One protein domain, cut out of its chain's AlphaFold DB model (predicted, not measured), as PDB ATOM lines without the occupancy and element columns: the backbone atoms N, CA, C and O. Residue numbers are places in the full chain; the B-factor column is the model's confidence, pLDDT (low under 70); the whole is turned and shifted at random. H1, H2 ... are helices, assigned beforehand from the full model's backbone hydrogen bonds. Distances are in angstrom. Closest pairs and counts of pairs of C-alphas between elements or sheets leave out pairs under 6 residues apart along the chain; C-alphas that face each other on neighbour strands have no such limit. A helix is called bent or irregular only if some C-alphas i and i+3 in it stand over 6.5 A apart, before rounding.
ATOM      1  N   ILE A   2     -11.679  23.592  64.981       72.31
ATOM      2  CA  ILE A   2     -12.277  22.442  65.692       72.31
ATOM      3  C   ILE A   2     -13.526  21.961  64.949       72.31
ATOM      4  O   ILE A   2     -13.604  20.799  64.590       72.31
ATOM      5  N   GLU A   3     -14.443  22.883  64.644       75.56
ATOM      6  CA  GLU A   3     -15.690  22.607  63.906       75.56
ATOM      7  C   GLU A   3     -15.449  22.100  62.480       75.56
ATOM      8  O   GLU A   3     -16.253  21.371  61.925       75.56
ATOM      9  N   SER A   4     -14.306  22.462  61.899       76.75
ATOM     10  CA  SER A   4     -13.862  21.998  60.579       76.75
ATOM     11  C   SER A   4     -13.089  20.669  60.650       76.75
ATOM     12  O   SER A   4     -12.467  20.286  59.668       76.75
ATOM     13  N   GLU A   5     -13.000  20.051  61.835       80.31
ATOM     14  CA  GLU A   5     -12.273  18.804  62.142       80.31
ATOM     15  C   GLU A   5     -10.766  18.798  61.812       80.31
ATOM     16  O   GLU A   5     -10.088  17.774  61.866       80.31
ATOM     17  N   ILE A   6     -10.184  19.970  61.548       78.56
ATOM     18  CA  ILE A   6      -8.758  20.116  61.224       78.56
ATOM     19  C   ILE A   6      -7.883  19.855  62.461       78.56
ATOM     20  O   ILE A   6      -6.767  19.340  62.349       78.56
ATOM     21  N   VAL A   7      -8.358  20.242  63.649       78.19
ATOM     22  CA  VAL A   7      -7.622  20.089  64.911       78.19
ATOM     23  C   VAL A   7      -8.538  19.567  66.009       78.19
ATOM     24  O   VAL A   7      -9.518  20.214  66.366       78.19
ATOM     25  N   ALA A   8      -8.153  18.443  66.618       81.50
ATOM     26  CA  ALA A   8      -8.840  17.908  67.789       81.50
ATOM     27  C   ALA A   8      -8.820  18.918  68.960       81.50
ATOM     28  O   ALA A   8      -7.767  19.522  69.200       81.50
ATOM     29  N   PRO A   9      -9.897  19.044  69.762       82.94
ATOM     30  CA  PRO A   9     -10.015  20.066  70.813       82.94
ATOM     31  C   PRO A   9      -8.808  20.143  71.760       82.94
ATOM     32  O   PRO A   9      -8.273  21.217  72.027       82.94
ATOM     33  N   ARG A  10      -8.287  18.986  72.194       82.88
ATOM     34  CA  ARG A  10      -7.122  18.897  73.098       82.88
ATOM     35  C   ARG A  10      -5.808  19.378  72.472       82.88
ATOM     36  O   ARG A  10      -4.865  19.701  73.185       82.88
ATOM     37  N   SER A  11      -5.732  19.419  71.146       81.44
ATOM     38  CA  SER A  11      -4.521  19.758  70.393       81.44
ATOM     39  C   SER A  11      -4.427  21.234  70.011       81.44
ATOM     40  O   SER A  11      -3.357  21.681  69.598       81.44
ATOM     41  N   VAL A  12      -5.513  21.999  70.155       83.38
ATOM     42  CA  VAL A  12      -5.609  23.394  69.697       83.38
ATOM     43  C   VAL A  12      -4.571  24.280  70.367       83.38
ATOM     44  O   VAL A  12      -3.826  24.974  69.683       83.38
ATOM     45  N   LYS A  13      -4.434  24.195  71.694       85.19
ATOM     46  CA  LYS A  13      -3.452  24.995  72.439       85.19
ATOM     47  C   LYS A  13      -2.017  24.733  71.970       85.19
ATOM     48  O   LYS A  13      -1.227  25.665  71.834       85.19
ATOM     49  N   GLY A  14      -1.671  23.474  71.701       84.19
ATOM     50  CA  GLY A  14      -0.338  23.104  71.223       84.19
ATOM     51  C   GLY A  14      -0.078  23.515  69.770       84.19
ATOM     52  O   GLY A  14       1.057  23.827  69.427       84.19
ATOM     53  N   VAL A  15      -1.122  23.570  68.939       85.56
ATOM     54  CA  VAL A  15      -1.063  24.109  67.571       85.56
ATOM     55  C   VAL A  15      -0.875  25.626  67.582       85.56
ATOM     56  O   VAL A  15       0.045  26.134  66.958       85.56
ATOM     57  N   LEU A  16      -1.705  26.353  68.334       82.94
ATOM     58  CA  LEU A  16      -1.666  27.819  68.367       82.94
ATOM     59  C   LEU A  16      -0.390  28.360  69.020       82.94
ATOM     60  O   LEU A  16       0.094  29.424  68.655       82.94
ATOM     61  N   SER A  17       0.182  27.617  69.969       83.75
ATOM     62  CA  SER A  17       1.476  27.962  70.573       83.75
ATOM     63  C   SER A  17       2.687  27.516  69.748       83.75
ATOM     64  O   SER A  17       3.814  27.769  70.165       83.75
ATOM     65  N   GLY A  18       2.492  26.807  68.629       81.62
ATOM     66  CA  GLY A  18       3.576  26.251  67.812       81.62
ATOM     67  C   GLY A  18       4.305  25.049  68.432       81.62
ATOM     68  O   GLY A  18       5.181  24.469  67.794       81.62
ATOM     69  N   LYS A  19       3.933  24.619  69.648       86.56
ATOM     70  CA  LYS A  19       4.552  23.479  70.358       86.56
ATOM     71  C   LYS A  19       4.367  22.148  69.633       86.56
ATOM     72  O   LYS A  19       5.171  21.235  69.789       86.56
ATOM     73  N   HIS A  20       3.316  22.018  68.829       89.69
ATOM     74  CA  HIS A  20       3.133  20.883  67.933       89.69
ATOM     75  C   HIS A  20       3.560  21.267  66.522       89.69
ATOM     76  O   HIS A  20       2.699  21.453  65.666       89.69
ATOM     77  N   TYR A  21       4.868  21.397  66.276       88.94
ATOM     78  CA  TYR A  21       5.420  21.940  65.027       88.94
ATOM     79  C   TYR A  21       4.731  21.398  63.761       88.94
ATOM     80  O   TYR A  21       4.086  22.158  63.043       88.94
ATOM     81  N   ASN A  22       4.753  20.077  63.537       89.38
ATOM     82  CA  ASN A  22       4.170  19.464  62.333       89.38
ATOM     83  C   ASN A  22       2.669  19.757  62.181       89.38
ATOM     84  O   ASN A  22       2.191  20.060  61.087       89.38
ATOM     85  N   ARG A  23       1.916  19.701  63.287       88.94
ATOM     86  CA  ARG A  23       0.475  19.981  63.288       88.94
ATOM     87  C   ARG A  23       0.195  21.469  63.062       88.94
ATOM     88  O   ARG A  23      -0.740  21.802  62.345       88.94
ATOM     89  N   SER A  24       1.030  22.341  63.619       91.12
ATOM     90  CA  SER A  24       0.945  23.798  63.464       91.12
ATOM     91  C   SER A  24       1.209  24.200  62.020       91.12
ATOM     92  O   SER A  24       0.388  24.873  61.410       91.12
ATOM     93  N   VAL A  25       2.287  23.688  61.421       92.88
ATOM     94  CA  VAL A  25       2.606  23.919  60.005       92.88
ATOM     95  C   VAL A  25       1.486  23.407  59.098       92.88
ATOM     96  O   VAL A  25       1.096  24.106  58.167       92.88
ATOM     97  N   ARG A  26       0.922  22.217  59.365       92.69
ATOM     98  CA  ARG A  26      -0.230  21.700  58.603       92.69
ATOM     99  C   ARG A  26      -1.424  22.653  58.670       92.69
ATOM    100  O   ARG A  26      -2.033  22.930  57.644       92.69
ATOM    101  N   VAL A  27      -1.746  23.157  59.856       92.94
ATOM    102  CA  VAL A  27      -2.845  24.107  60.054       92.94
ATOM    103  C   VAL A  27      -2.593  25.407  59.302       92.94
ATOM    104  O   VAL A  27      -3.466  25.846  58.560       92.94
ATOM    105  N   HIS A  28      -1.401  25.993  59.431       93.50
ATOM    106  CA  HIS A  28      -1.069  27.232  58.731       93.50
ATOM    107  C   HIS A  28      -1.138  27.071  57.212       93.50
ATOM    108  O   HIS A  28      -1.653  27.966  56.557       93.50
ATOM    109  N   LYS A  29      -0.725  25.921  56.658       94.38
ATOM    110  CA  LYS A  29      -0.890  25.607  55.226       94.38
ATOM    111  C   LYS A  29      -2.354  25.619  54.784       94.38
ATOM    112  O   LYS A  29      -2.663  26.205  53.755       94.38
ATOM    113  N   LEU A  30      -3.238  24.982  55.556       94.88
ATOM    114  CA  LEU A  30      -4.668  24.916  55.235       94.88
ATOM    115  C   LEU A  30      -5.330  26.291  55.321       94.88
ATOM    116  O   LEU A  30      -6.085  26.665  54.433       94.88
ATOM    117  N   ILE A  31      -5.015  27.059  56.368       94.00
ATOM    118  CA  ILE A  31      -5.533  28.423  56.518       94.00
ATOM    119  C   ILE A  31      -5.006  29.309  55.386       94.00
ATOM    120  O   ILE A  31      -5.785  30.026  54.773       94.00
ATOM    121  N   TYR A  32      -3.708  29.239  55.083       95.88
ATOM    122  CA  TYR A  32      -3.099  29.980  53.979       95.88
ATOM    123  C   TYR A  32      -3.807  29.703  52.655       95.88
ATOM    124  O   TYR A  32      -4.172  30.645  51.963       95.88
ATOM    125  N   GLU A  33      -4.053  28.435  52.328       95.56
ATOM    126  CA  GLU A  33      -4.731  28.071  51.087       95.56
ATOM    127  C   GLU A  33      -6.168  28.602  51.032       95.56
ATOM    128  O   GLU A  33      -6.532  29.272  50.063       95.56
ATOM    129  N   ALA A  34      -6.946  28.398  52.099       95.69
ATOM    130  CA  ALA A  34      -8.333  28.847  52.153       95.69
ATOM    131  C   ALA A  34      -8.429  30.376  52.043       95.69
ATOM    132  O   ALA A  34      -9.270  30.918  51.327       95.69
ATOM    133  N   MET A  35      -7.534  31.088  52.726       95.81
ATOM    134  CA  MET A  35      -7.476  32.544  52.689       95.81
ATOM    135  C   MET A  35      -6.990  33.080  51.346       95.81
ATOM    136  O   MET A  35      -7.535  34.070  50.862       95.81
ATOM    137  N   GLN A  36      -6.010  32.423  50.725       94.88
ATOM    138  CA  GLN A  36      -5.538  32.784  49.394       94.88
ATOM    139  C   GLN A  36      -6.660  32.624  48.365       94.88
ATOM    140  O   GLN A  36      -6.847  33.522  47.550       94.88
ATOM    141  N   ARG A  37      -7.454  31.545  48.451       93.94
ATOM    142  CA  ARG A  37      -8.648  31.344  47.615       93.94
ATOM    143  C   ARG A  37      -9.675  32.454  47.795       93.94
ATOM    144  O   ARG A  37     -10.056  33.070  46.812       93.94
ATOM    145  N   MET A  38     -10.058  32.772  49.034       94.75
ATOM    146  CA  MET A  38     -11.007  33.866  49.297       94.75
ATOM    147  C   MET A  38     -10.488  35.221  48.793       94.75
ATOM    148  O   MET A  38     -11.243  36.015  48.234       94.75
ATOM    149  N   ARG A  39      -9.190  35.502  48.980       95.06
ATOM    150  CA  ARG A  39      -8.560  36.740  48.505       95.06
ATOM    151  C   ARG A  39      -8.525  36.805  46.978       95.06
ATOM    152  O   ARG A  39      -8.731  37.879  46.423       95.06
ATOM    153  N   PHE A  40      -8.273  35.679  46.315       92.50
ATOM    154  CA  PHE A  40      -8.275  35.584  44.857       92.50
ATOM    155  C   PHE A  40      -9.689  35.700  44.273       92.50
ATOM    156  O   PHE A  40      -9.888  36.460  43.341       92.50
ATOM    157  N   GLU A  41     -10.696  35.079  44.886       91.81
ATOM    158  CA  GLU A  41     -12.100  35.238  44.477       91.81
ATOM    159  C   GLU A  41     -12.565  36.702  44.600       91.81
ATOM    160  O   GLU A  41     -13.271  37.234  43.742       91.81
ATOM    161  N   ALA A  42     -12.150  37.396  45.666       92.81
ATOM    162  CA  ALA A  42     -12.414  38.827  45.818       92.81
ATOM    163  C   ALA A  42     -11.723  39.666  44.730       92.81
ATOM    164  O   ALA A  42     -12.278  40.671  44.287       92.81
ATOM    165  N   PHE A  43     -10.529  39.249  44.306       92.69
ATOM    166  CA  PHE A  43      -9.806  39.864  43.203       92.69
ATOM    167  C   PHE A  43     -10.518  39.640  41.864       92.69
ATOM    168  O   PHE A  43     -10.777  40.616  41.166       92.69
ATOM    169  N   GLU A  44     -10.913  38.409  41.538       88.94
ATOM    170  CA  GLU A  44     -11.655  38.082  40.310       88.94
ATOM    171  C   GLU A  44     -12.931  38.919  40.184       88.94
ATOM    172  O   GLU A  44     -13.176  39.531  39.147       88.94
ATOM    173  N   LYS A  45     -13.697  39.050  41.275       89.69
ATOM    174  CA  LYS A  45     -14.903  39.897  41.317       89.69
ATOM    175  C   LYS A  45     -14.619  41.383  41.090       89.69
ATOM    176  O   LYS A  45     -15.536  42.125  40.750       89.69
ATOM    177  N   SER A  46     -13.385  41.832  41.317       89.25
ATOM    178  CA  SER A  46     -12.972  43.221  41.097       89.25
ATOM    179  C   SER A  46     -12.492  43.499  39.668       89.25
ATOM    180  O   SER A  46     -12.374  44.665  39.289       89.25
ATOM    181  N   LEU A  47     -12.213  42.456  38.877       86.81
ATOM    182  CA  LEU A  47     -11.711  42.602  37.515       86.81
ATOM    183  C   LEU A  47     -12.821  43.010  36.541       86.81
ATOM    184  O   LEU A  47     -13.953  42.534  36.594       86.81
ATOM    185  N   ALA A  48     -12.459  43.862  35.582       78.19
ATOM    186  CA  ALA A  48     -13.271  44.077  34.392       78.19
ATOM    187  C   ALA A  48     -13.221  42.837  33.480       78.19
ATOM    188  O   ALA A  48     -12.217  42.123  33.447       78.19
ATOM    189  N   SER A  49     -14.262  42.620  32.669       71.94
ATOM    190  CA  SER A  49     -14.394  41.438  31.799       71.94
ATOM    191  C   SER A  49     -13.198  41.210  30.862       71.94
ATOM    192  O   SER A  49     -12.856  40.072  30.571       71.94
ATOM    193  N   SER A  50     -12.523  42.274  30.415       64.25
ATOM    194  CA  SER A  50     -11.324  42.182  29.570       64.25
ATOM    195  C   SER A  50     -10.069  41.719  30.317       64.25
ATOM    196  O   SER A  50      -9.216  41.071  29.717       64.25
ATOM    197  N   ALA A  51      -9.952  42.027  31.611       68.31
ATOM    198  CA  ALA A  51      -8.817  41.621  32.437       68.31
ATOM    199  C   ALA A  51      -8.943  40.163  32.908       68.31
ATOM    200  O   ALA A  51      -7.925  39.501  33.072       68.31
ATOM    201  N   SER A  52     -10.170  39.637  33.042       71.12
ATOM    202  CA  SER A  52     -10.431  38.220  33.358       71.12
ATOM    203  C   SER A  52      -9.723  37.271  32.381       71.12
ATOM    204  O   SER A  52      -8.994  36.377  32.805       71.12
ATOM    205  N   ASN A  53      -9.811  37.557  31.078       69.81
ATOM    206  CA  ASN A  53      -9.216  36.729  30.022       69.81
ATOM    207  C   ASN A  53      -7.683  36.582  30.142       69.81
ATOM    208  O   ASN A  53      -7.118  35.585  29.695       69.81
ATOM    209  N   GLN A  54      -6.988  37.570  30.727       71.50
ATOM    210  CA  GLN A  54      -5.539  37.494  30.947       71.50
ATOM    211  C   GLN A  54      -5.189  36.448  32.014       71.50
ATOM    212  O   GLN A  54      -4.193  35.739  31.872       71.50
ATOM    213  N   PHE A  55      -5.997  36.344  33.069       75.31
ATOM    214  CA  PHE A  55      -5.791  35.371  34.143       75.31
ATOM    215  C   PHE A  55      -6.202  33.961  33.722       75.31
ATOM    216  O   PHE A  55      -5.525  33.006  34.100       75.31
ATOM    217  N   ASP A  56      -7.219  33.839  32.865       78.50
ATOM    218  CA  ASP A  56      -7.618  32.558  32.278       78.50
ATOM    219  C   ASP A  56      -6.468  31.928  31.480       78.50
ATOM    220  O   ASP A  56      -6.159  30.751  31.655       78.50
ATOM    221  N   TRP A  57      -5.749  32.725  30.676       77.50
ATOM    222  CA  TRP A  57      -4.561  32.251  29.956       77.50
ATOM    223  C   TRP A  57      -3.452  31.757  30.899       77.50
ATOM    224  O   TRP A  57      -2.836  30.720  30.646       77.50
ATOM    225  N   VAL A  58      -3.197  32.471  32.005       77.75
ATOM    226  CA  VAL A  58      -2.199  32.040  33.002       77.75
ATOM    227  C   VAL A  58      -2.617  30.707  33.628       77.75
ATOM    228  O   VAL A  58      -1.790  29.814  33.780       77.75
ATOM    229  N   GLY A  59      -3.902  30.548  33.956       77.75
ATOM    230  CA  GLY A  59      -4.435  29.296  34.488       77.75
ATOM    231  C   GLY A  59      -4.273  28.129  33.512       77.75
ATOM    232  O   GLY A  59      -3.789  27.069  33.903       77.75
ATOM    233  N   ILE A  60      -4.626  28.338  32.242       81.12
ATOM    234  CA  ILE A  60      -4.535  27.323  31.185       81.12
ATOM    235  C   ILE A  60      -3.078  26.921  30.932       81.12
ATOM    236  O   ILE A  60      -2.759  25.738  30.996       81.12
ATOM    237  N   SER A  61      -2.177  27.888  30.738       77.50
ATOM    238  CA  SER A  61      -0.757  27.609  30.462       77.50
ATOM    239  C   SER A  61      -0.068  26.819  31.581       77.50
ATOM    240  O   SER A  61       0.741  25.937  31.308       77.50
ATOM    241  N   VAL A  62      -0.418  27.076  32.847       77.00
ATOM    242  CA  VAL A  62       0.104  26.311  33.992       77.00
ATOM    243  C   VAL A  62      -0.486  24.896  34.066       77.00
ATOM    244  O   VAL A  62       0.190  23.984  34.535       77.00
ATOM    245  N   LEU A  63      -1.735  24.699  33.635       80.50
ATOM    246  CA  LEU A  63      -2.381  23.381  33.606       80.50
ATOM    247  C   LEU A  63      -1.872  22.502  32.458       80.50
ATOM    248  O   LEU A  63      -1.775  21.286  32.625       80.50
ATOM    249  N   GLU A  64      -1.560  23.107  31.313       81.25
ATOM    250  CA  GLU A  64      -1.034  22.417  30.132       81.25
ATOM    251  C   GLU A  64       0.412  21.936  30.336       81.25
ATOM    252  O   GLU A  64       0.786  20.878  29.830       81.25
ATOM    253  N   ASP A  65       1.206  22.633  31.156       79.00
ATOM    254  CA  ASP A  65       2.572  22.240  31.521       79.00
ATOM    255  C   ASP A  65       2.605  21.203  32.665       79.00
ATOM    256  O   ASP A  65       3.128  21.426  33.762       79.00
ATOM    257  N   SER A  66       2.000  20.039  32.413       66.31
ATOM    258  CA  SER A  66       1.854  18.970  33.413       66.31
ATOM    259  C   SER A  66       3.191  18.411  33.932       66.31
ATOM    260  O   SER A  66       3.280  18.014  35.099       66.31
ATOM    261  N   GLU A  67       4.239  18.445  33.103       75.56
ATOM    262  CA  GLU A  67       5.595  17.976  33.430       75.56
ATOM    263  C   GLU A  67       6.491  19.082  34.018       75.56
ATOM    264  O   GLU A  67       7.555  18.790  34.569       75.56
ATOM    265  N   ARG A  68       6.017  20.337  34.021       75.06
ATOM    266  CA  ARG A  68       6.722  21.532  34.517       75.06
ATOM    267  C   ARG A  68       8.025  21.846  33.782       75.06
ATOM    268  O   ARG A  68       8.912  22.477  34.366       75.06
ATOM    269  N   GLU A  69       8.153  21.417  32.533       76.69
ATOM    270  CA  GLU A  69       9.349  21.674  31.727       76.69
ATOM    271  C   GLU A  69       9.442  23.159  31.356       76.69
ATOM    272  O   GLU A  69      10.510  23.766  31.457       76.69
ATOM    273  N   SER A  70       8.305  23.778  31.032       78.56
ATOM    274  CA  SER A  70       8.214  25.197  30.666       78.56
ATOM    275  C   SER A  70       7.891  26.111  31.852       78.56
ATOM    276  O   SER A  70       7.802  27.331  31.697       78.56
ATOM    277  N   PHE A  71       7.753  25.560  33.060       78.31
ATOM    278  CA  PHE A  71       7.198  26.262  34.218       78.31
ATOM    279  C   PHE A  71       7.965  27.539  34.553       78.31
ATOM    280  O   PHE A  71       7.372  28.569  34.877       78.31
ATOM    281  N   THR A  72       9.295  27.485  34.460       80.94
ATOM    282  CA  THR A  72      10.153  28.644  34.729       80.94
ATOM    283  C   THR A  72       9.930  29.739  33.690       80.94
ATOM    284  O   THR A  72       9.747  30.896  34.059       80.94
ATOM    285  N   GLU A  73       9.869  29.380  32.407       84.31
ATOM    286  CA  GLU A  73       9.635  30.323  31.311       84.31
ATOM    287  C   GLU A  73       8.261  30.986  31.447       84.31
ATOM    288  O   GLU A  73       8.171  32.216  31.438       84.31
ATOM    289  N   ILE A  74       7.216  30.193  31.707       83.38
ATOM    290  CA  ILE A  74       5.852  30.674  31.959       83.38
ATOM    291  C   ILE A  74       5.842  31.648  33.141       83.38
ATOM    292  O   ILE A  74       5.338  32.764  33.012       83.38
ATOM    293  N   CYS A  75       6.456  31.282  34.269       81.75
ATOM    294  CA  CYS A  75       6.518  32.132  35.462       81.75
ATOM    295  C   CYS A  75       7.275  33.446  35.232       81.75
ATOM    296  O   CYS A  75       6.996  34.441  35.900       81.75
ATOM    297  N   THR A  76       8.234  33.460  34.305       85.69
ATOM    298  CA  THR A  76       8.993  34.665  33.931       85.69
ATOM    299  C   THR A  76       8.383  35.444  32.769       85.69
ATOM    300  O   THR A  76       8.852  36.541  32.459       85.69
ATOM    301  N   SER A  77       7.321  34.927  32.147       87.88
ATOM    302  CA  SER A  77       6.651  35.581  31.027       87.88
ATOM    303  C   SER A  77       6.108  36.958  31.412       87.88
ATOM    304  O   SER A  77       5.775  37.248  32.568       87.88
ATOM    305  N   LYS A  78       5.999  37.839  30.415       87.94
ATOM    306  CA  LYS A  78       5.456  39.186  30.615       87.94
ATOM    307  C   LYS A  78       4.015  39.128  31.134       87.94
ATOM    308  O   LYS A  78       3.667  39.861  32.048       87.94
ATOM    309  N   GLN A  79       3.213  38.215  30.597       85.62
ATOM    310  CA  GLN A  79       1.806  38.032  30.934       85.62
ATOM    311  C   GLN A  79       1.617  37.677  32.410       85.62
ATOM    312  O   GLN A  79       0.781  38.294  33.070       85.62
ATOM    313  N   VAL A  80       2.414  36.737  32.937       85.75
ATOM    314  CA  VAL A  80       2.376  36.357  34.359       85.75
ATOM    315  C   VAL A  80       2.855  37.502  35.247       85.75
ATOM    316  O   VAL A  80       2.245  37.768  36.280       85.75
ATOM    317  N   ASN A  81       3.904  38.223  34.848       88.38
ATOM    318  CA  ASN A  81       4.387  39.376  35.609       88.38
ATOM    319  C   ASN A  81       3.375  40.536  35.643       88.38
ATOM    320  O   ASN A  81       3.183  41.148  36.695       88.38
ATOM    321  N   ASP A  82       2.697  40.812  34.529       89.12
ATOM    322  CA  ASP A  82       1.647  41.833  34.441       89.12
ATOM    323  C   ASP A  82       0.413  41.426  35.270       89.12
ATOM    324  O   ASP A  82      -0.146  42.239  36.015       89.12
ATOM    325  N   ALA A  83       0.032  40.146  35.216       87.81
ATOM    326  CA  ALA A  83      -1.029  39.565  36.037       87.81
ATOM    327  C   ALA A  83      -0.700  39.665  37.536       87.81
ATOM    328  O   ALA A  83      -1.514  40.140  38.330       87.81
ATOM    329  N   LYS A  84       0.532  39.307  37.918       89.25
ATOM    330  CA  LYS A  84       1.036  39.449  39.286       89.25
ATOM    331  C   LYS A  84       0.981  40.903  39.753       89.25
ATOM    332  O   LYS A  84       0.444  41.167  40.820       89.25
ATOM    333  N   ARG A  85       1.458  41.855  38.945       91.50
ATOM    334  CA  ARG A  85       1.419  43.286  39.291       91.50
ATOM    335  C   ARG A  85      -0.010  43.789  39.500       91.50
ATOM    336  O   ARG A  85      -0.262  44.565  40.418       91.50
ATOM    337  N   THR A  86      -0.941  43.342  38.662       92.31
ATOM    338  CA  THR A  86      -2.363  43.694  38.783       92.31
ATOM    339  C   THR A  86      -2.950  43.158  40.091       92.31
ATOM    340  O   THR A  86      -3.638  43.891  40.802       92.31
ATOM    341  N   TYR A  87      -2.622  41.914  40.447       92.88
ATOM    342  CA  TYR A  87      -3.011  41.319  41.724       92.88
ATOM    343  C   TYR A  87      -2.402  42.056  42.926       92.88
ATOM    344  O   TYR A  87      -3.122  42.394  43.863       92.88
ATOM    345  N   ASP A  88      -1.103  42.360  42.880       94.38
ATOM    346  CA  ASP A  88      -0.398  43.068  43.955       94.38
ATOM    347  C   ASP A  88      -1.016  44.460  44.185       94.38
ATOM    348  O   ASP A  88      -1.335  44.820  45.318       94.38
ATOM    349  N   THR A  89      -1.328  45.188  43.105       95.38
ATOM    350  CA  THR A  89      -1.992  46.505  43.165       95.38
ATOM    351  C   THR A  89      -3.380  46.416  43.808       95.38
ATOM    352  O   THR A  89      -3.771  47.281  44.594       95.38
ATOM    353  N   PHE A  90      -4.146  45.364  43.497       95.31
ATOM    354  CA  PHE A  90      -5.436  45.122  44.143       95.31
ATOM    355  C   PHE A  90      -5.273  44.885  45.647       95.31
ATOM    356  O   PHE A  90      -6.010  45.470  46.443       95.31
ATOM    357  N   VAL A  91      -4.311  44.046  46.046       96.75
ATOM    358  CA  VAL A  91      -4.061  43.737  47.459       96.75
ATOM    359  C   VAL A  91      -3.636  44.989  48.225       96.75
ATOM    360  O   VAL A  91      -4.134  45.206  49.331       96.75
ATOM    361  N   GLU A  92      -2.769  45.822  47.648       96.44
ATOM    362  CA  GLU A  92      -2.333  47.095  48.234       96.44
ATOM    363  C   GLU A  92      -3.515  48.040  48.450       96.44
ATOM    364  O   GLU A  92      -3.828  48.377  49.594       96.44
ATOM    365  N   LYS A  93      -4.256  48.356  47.383       96.44
ATOM    366  CA  LYS A  93      -5.424  49.244  47.451       96.44
ATOM    367  C   LYS A  93      -6.456  48.753  48.467       96.44
ATOM    368  O   LYS A  93      -6.962  49.515  49.287       96.44
ATOM    369  N   ARG A  94      -6.764  47.455  48.454       95.69
ATOM    370  CA  ARG A  94      -7.773  46.890  49.357       95.69
ATOM    371  C   ARG A  94      -7.308  46.853  50.814       95.69
ATOM    372  O   ARG A  94      -8.138  46.923  51.721       95.69
ATOM    373  N   SER A  95      -5.999  46.760  51.042       96.81
ATOM    374  CA  SER A  95      -5.406  46.855  52.378       96.81
ATOM    375  C   SER A  95      -5.481  48.276  52.941       96.81
ATOM    376  O   SER A  95      -5.683  48.430  54.142       96.81
ATOM    377  N   GLU A  96      -5.375  49.305  52.099       96.75
ATOM    378  CA  GLU A  96      -5.566  50.703  52.515       96.75
ATOM    379  C   GLU A  96      -7.021  50.994  52.909       96.75
ATOM    380  O   GLU A  96      -7.280  51.698  53.881       96.75
ATOM    381  N   GLU A  97      -7.982  50.404  52.193       96.38
ATOM    382  CA  GLU A  97      -9.416  50.596  52.444       96.38
ATOM    383  C   GLU A  97      -9.928  49.847  53.684       96.38
ATOM    384  O   GLU A  97     -10.875  50.292  54.336       96.38
ATOM    385  N   ASN A  98      -9.361  48.674  53.995       96.69
ATOM    386  CA  ASN A  98      -9.882  47.793  55.037       96.69
ATOM    387  C   ASN A  98      -8.760  47.217  55.928       96.69
ATOM    388  O   ASN A  98      -8.048  46.295  55.514       96.69
ATOM    389  N   PRO A  99      -8.667  47.653  57.201       96.62
ATOM    390  CA  PRO A  99      -7.660  47.162  58.145       96.62
ATOM    391  C   PRO A  99      -7.708  45.649  58.397       96.62
ATOM    392  O   PRO A  99      -6.675  45.014  58.606       96.62
ATOM    393  N   THR A 100      -8.897  45.039  58.368       95.56
ATOM    394  CA  THR A 100      -9.052  43.588  58.526       95.56
ATOM    395  C   THR A 100      -8.499  42.844  57.315       95.56
ATOM    396  O   THR A 100      -7.803  41.844  57.480       95.56
ATOM    397  N   PHE A 101      -8.751  43.340  56.100       96.31
ATOM    398  CA  PHE A 101      -8.153  42.783  54.886       96.31
ATOM    399  C   PHE A 101      -6.625  42.911  54.906       96.31
ATOM    400  O   PHE A 101      -5.928  41.947  54.581       96.31
ATOM    401  N   ALA A 102      -6.106  44.060  55.348       96.88
ATOM    402  CA  ALA A 102      -4.671  44.285  55.500       96.88
ATOM    403  C   ALA A 102      -4.039  43.279  56.473       96.88
ATOM    404  O   ALA A 102      -3.051  42.627  56.134       96.88
ATOM    405  N   LEU A 103      -4.641  43.099  57.654       95.56
ATOM    406  CA  LEU A 103      -4.178  42.147  58.665       95.56
ATOM    407  C   LEU A 103      -4.084  40.725  58.101       95.56
ATOM    408  O   LEU A 103      -3.064  40.048  58.247       95.56
ATOM    409  N   TRP A 104      -5.145  40.273  57.437       96.19
ATOM    410  CA  TRP A 104      -5.198  38.935  56.860       96.19
ATOM    411  C   TRP A 104      -4.251  38.765  55.674       96.19
ATOM    412  O   TRP A 104      -3.641  37.707  55.541       96.19
ATOM    413  N   SER A 105      -4.043  39.810  54.871       96.62
ATOM    414  CA  SER A 105      -3.032  39.799  53.813       96.62
ATOM    415  C   SER A 105      -1.621  39.665  54.383       96.62
ATOM    416  O   SER A 105      -0.872  38.809  53.924       96.62
ATOM    417  N   LYS A 106      -1.293  40.389  55.463       95.06
ATOM    418  CA  LYS A 106      -0.012  40.211  56.168       95.06
ATOM    419  C   LYS A 106       0.155  38.804  56.736       95.06
ATOM    420  O   LYS A 106       1.253  38.255  56.697       95.06
ATOM    421  N   TYR A 107      -0.916  38.196  57.244       95.12
ATOM    422  CA  TYR A 107      -0.873  36.803  57.684       95.12
ATOM    423  C   TYR A 107      -0.541  35.841  56.536       95.12
ATOM    424  O   TYR A 107       0.309  34.965  56.705       95.12
ATOM    425  N   ILE A 108      -1.167  36.018  55.368       96.56
ATOM    426  CA  ILE A 108      -0.869  35.212  54.179       96.56
ATOM    427  C   ILE A 108       0.614  35.352  53.799       96.56
ATOM    428  O   ILE A 108       1.286  34.334  53.626       96.56
ATOM    429  N   ASP A 109       1.143  36.580  53.770       95.38
ATOM    430  CA  ASP A 109       2.550  36.856  53.451       95.38
ATOM    431  C   ASP A 109       3.508  36.171  54.443       95.38
ATOM    432  O   ASP A 109       4.491  35.540  54.044       95.38
TER     433      ASP A 109
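AT A GLANCE: This is residues 2 to 109 of the 169 residues of an uncharacterized protein of Paramuricea clavata (UniProt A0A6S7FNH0). A loose, flat frame of helices is built along one long helix, H2, with H1 at its first end and H3 near its last end. H4 follows H3, and the long helix H5 then leads from H3, which it touches with residues 79 to 83, to H6, which folds back so that its Ile 108 meets H2 partway along. The printed part has 108 residues with six named helices, H1 to H6 in chain order, and no named strand; the class is all helix. The whole is loose, with a radius of gyration of the C-alphas of 17.4 A, and spans 48 by 40 by 21 A.

IN THESE COORDINATES: Residues 2 to 8 come before H1, residues 9 to 16, which begins at C-alpha 9 at (-10.015, 20.066, 70.813). H1 is irregular: C-alphas 10 and 13 are 7.1 A apart. H2, residues 21 to 44, is the longest helix at 34.1 A and ends at C-alpha 44 at (-11.655, 38.082, 40.310). H3 is residues 49 to 64, 23.3 A long, and H4 is residues 71 to 76, 8.6 A. H5, residues 78 to 97, measures 28.8 A, and H6, residues 99 to 109, measures 15.2 A and ends at C-alpha 109 at (2.550, 36.856, 53.451).

HOW THE PARTS SIT: H1 touches H2 at residues 21 to 27 alone, about perpendicular at 78 degrees; the closest C-alphas, of Val 15 and Ser 24, are 4.6 A apart. H1 is apart from H3, H4, H5 and H6. H2 and H3 are close but not clearly touching, the closest C-alphas, of Glu 44 and Ser 52, being 7.1 A apart. H3 and H4 form a helical hairpin and only just touch, with 3 pairs of C-alphas within 8 A, the closest those of Val 62 and Phe 71 at 7.1 A; they run opposite ways at a shallow tilt of 33 degrees, only just short of steep. H3 touches H5 at a steep tilt of 55 degrees, opposite ways, the closest C-alphas, of Val 58 and Val 80, being 6.4 A apart. H5 and H6 form a second helical hairpin at a steep tilt of 39 degrees, the closest C-alphas, of Ser 95 and Ala 102, being 4.1 A apart. H6 touches H2 at residues 32 to 36 alone, the closest C-alphas, of Tyr 32 and Ile 108, being 5.7 A apart. Every O i to N i+4 pair is within hydrogen-bond range in H2, H4, H5 and H6, against 2 of 4 in H1 and 9 of 12 in H3.

THE WHOLE: The two C-alphas farthest apart, those of Arg 10 and Ser 50, are 49.5 A from each other. The printed part has no cut. The link from H3 to H4 is short, the other four links are tight, and no link is long. The mean pLDDT of the printed part is 86.8; residues 50, 51, 53 and 66 are under 70.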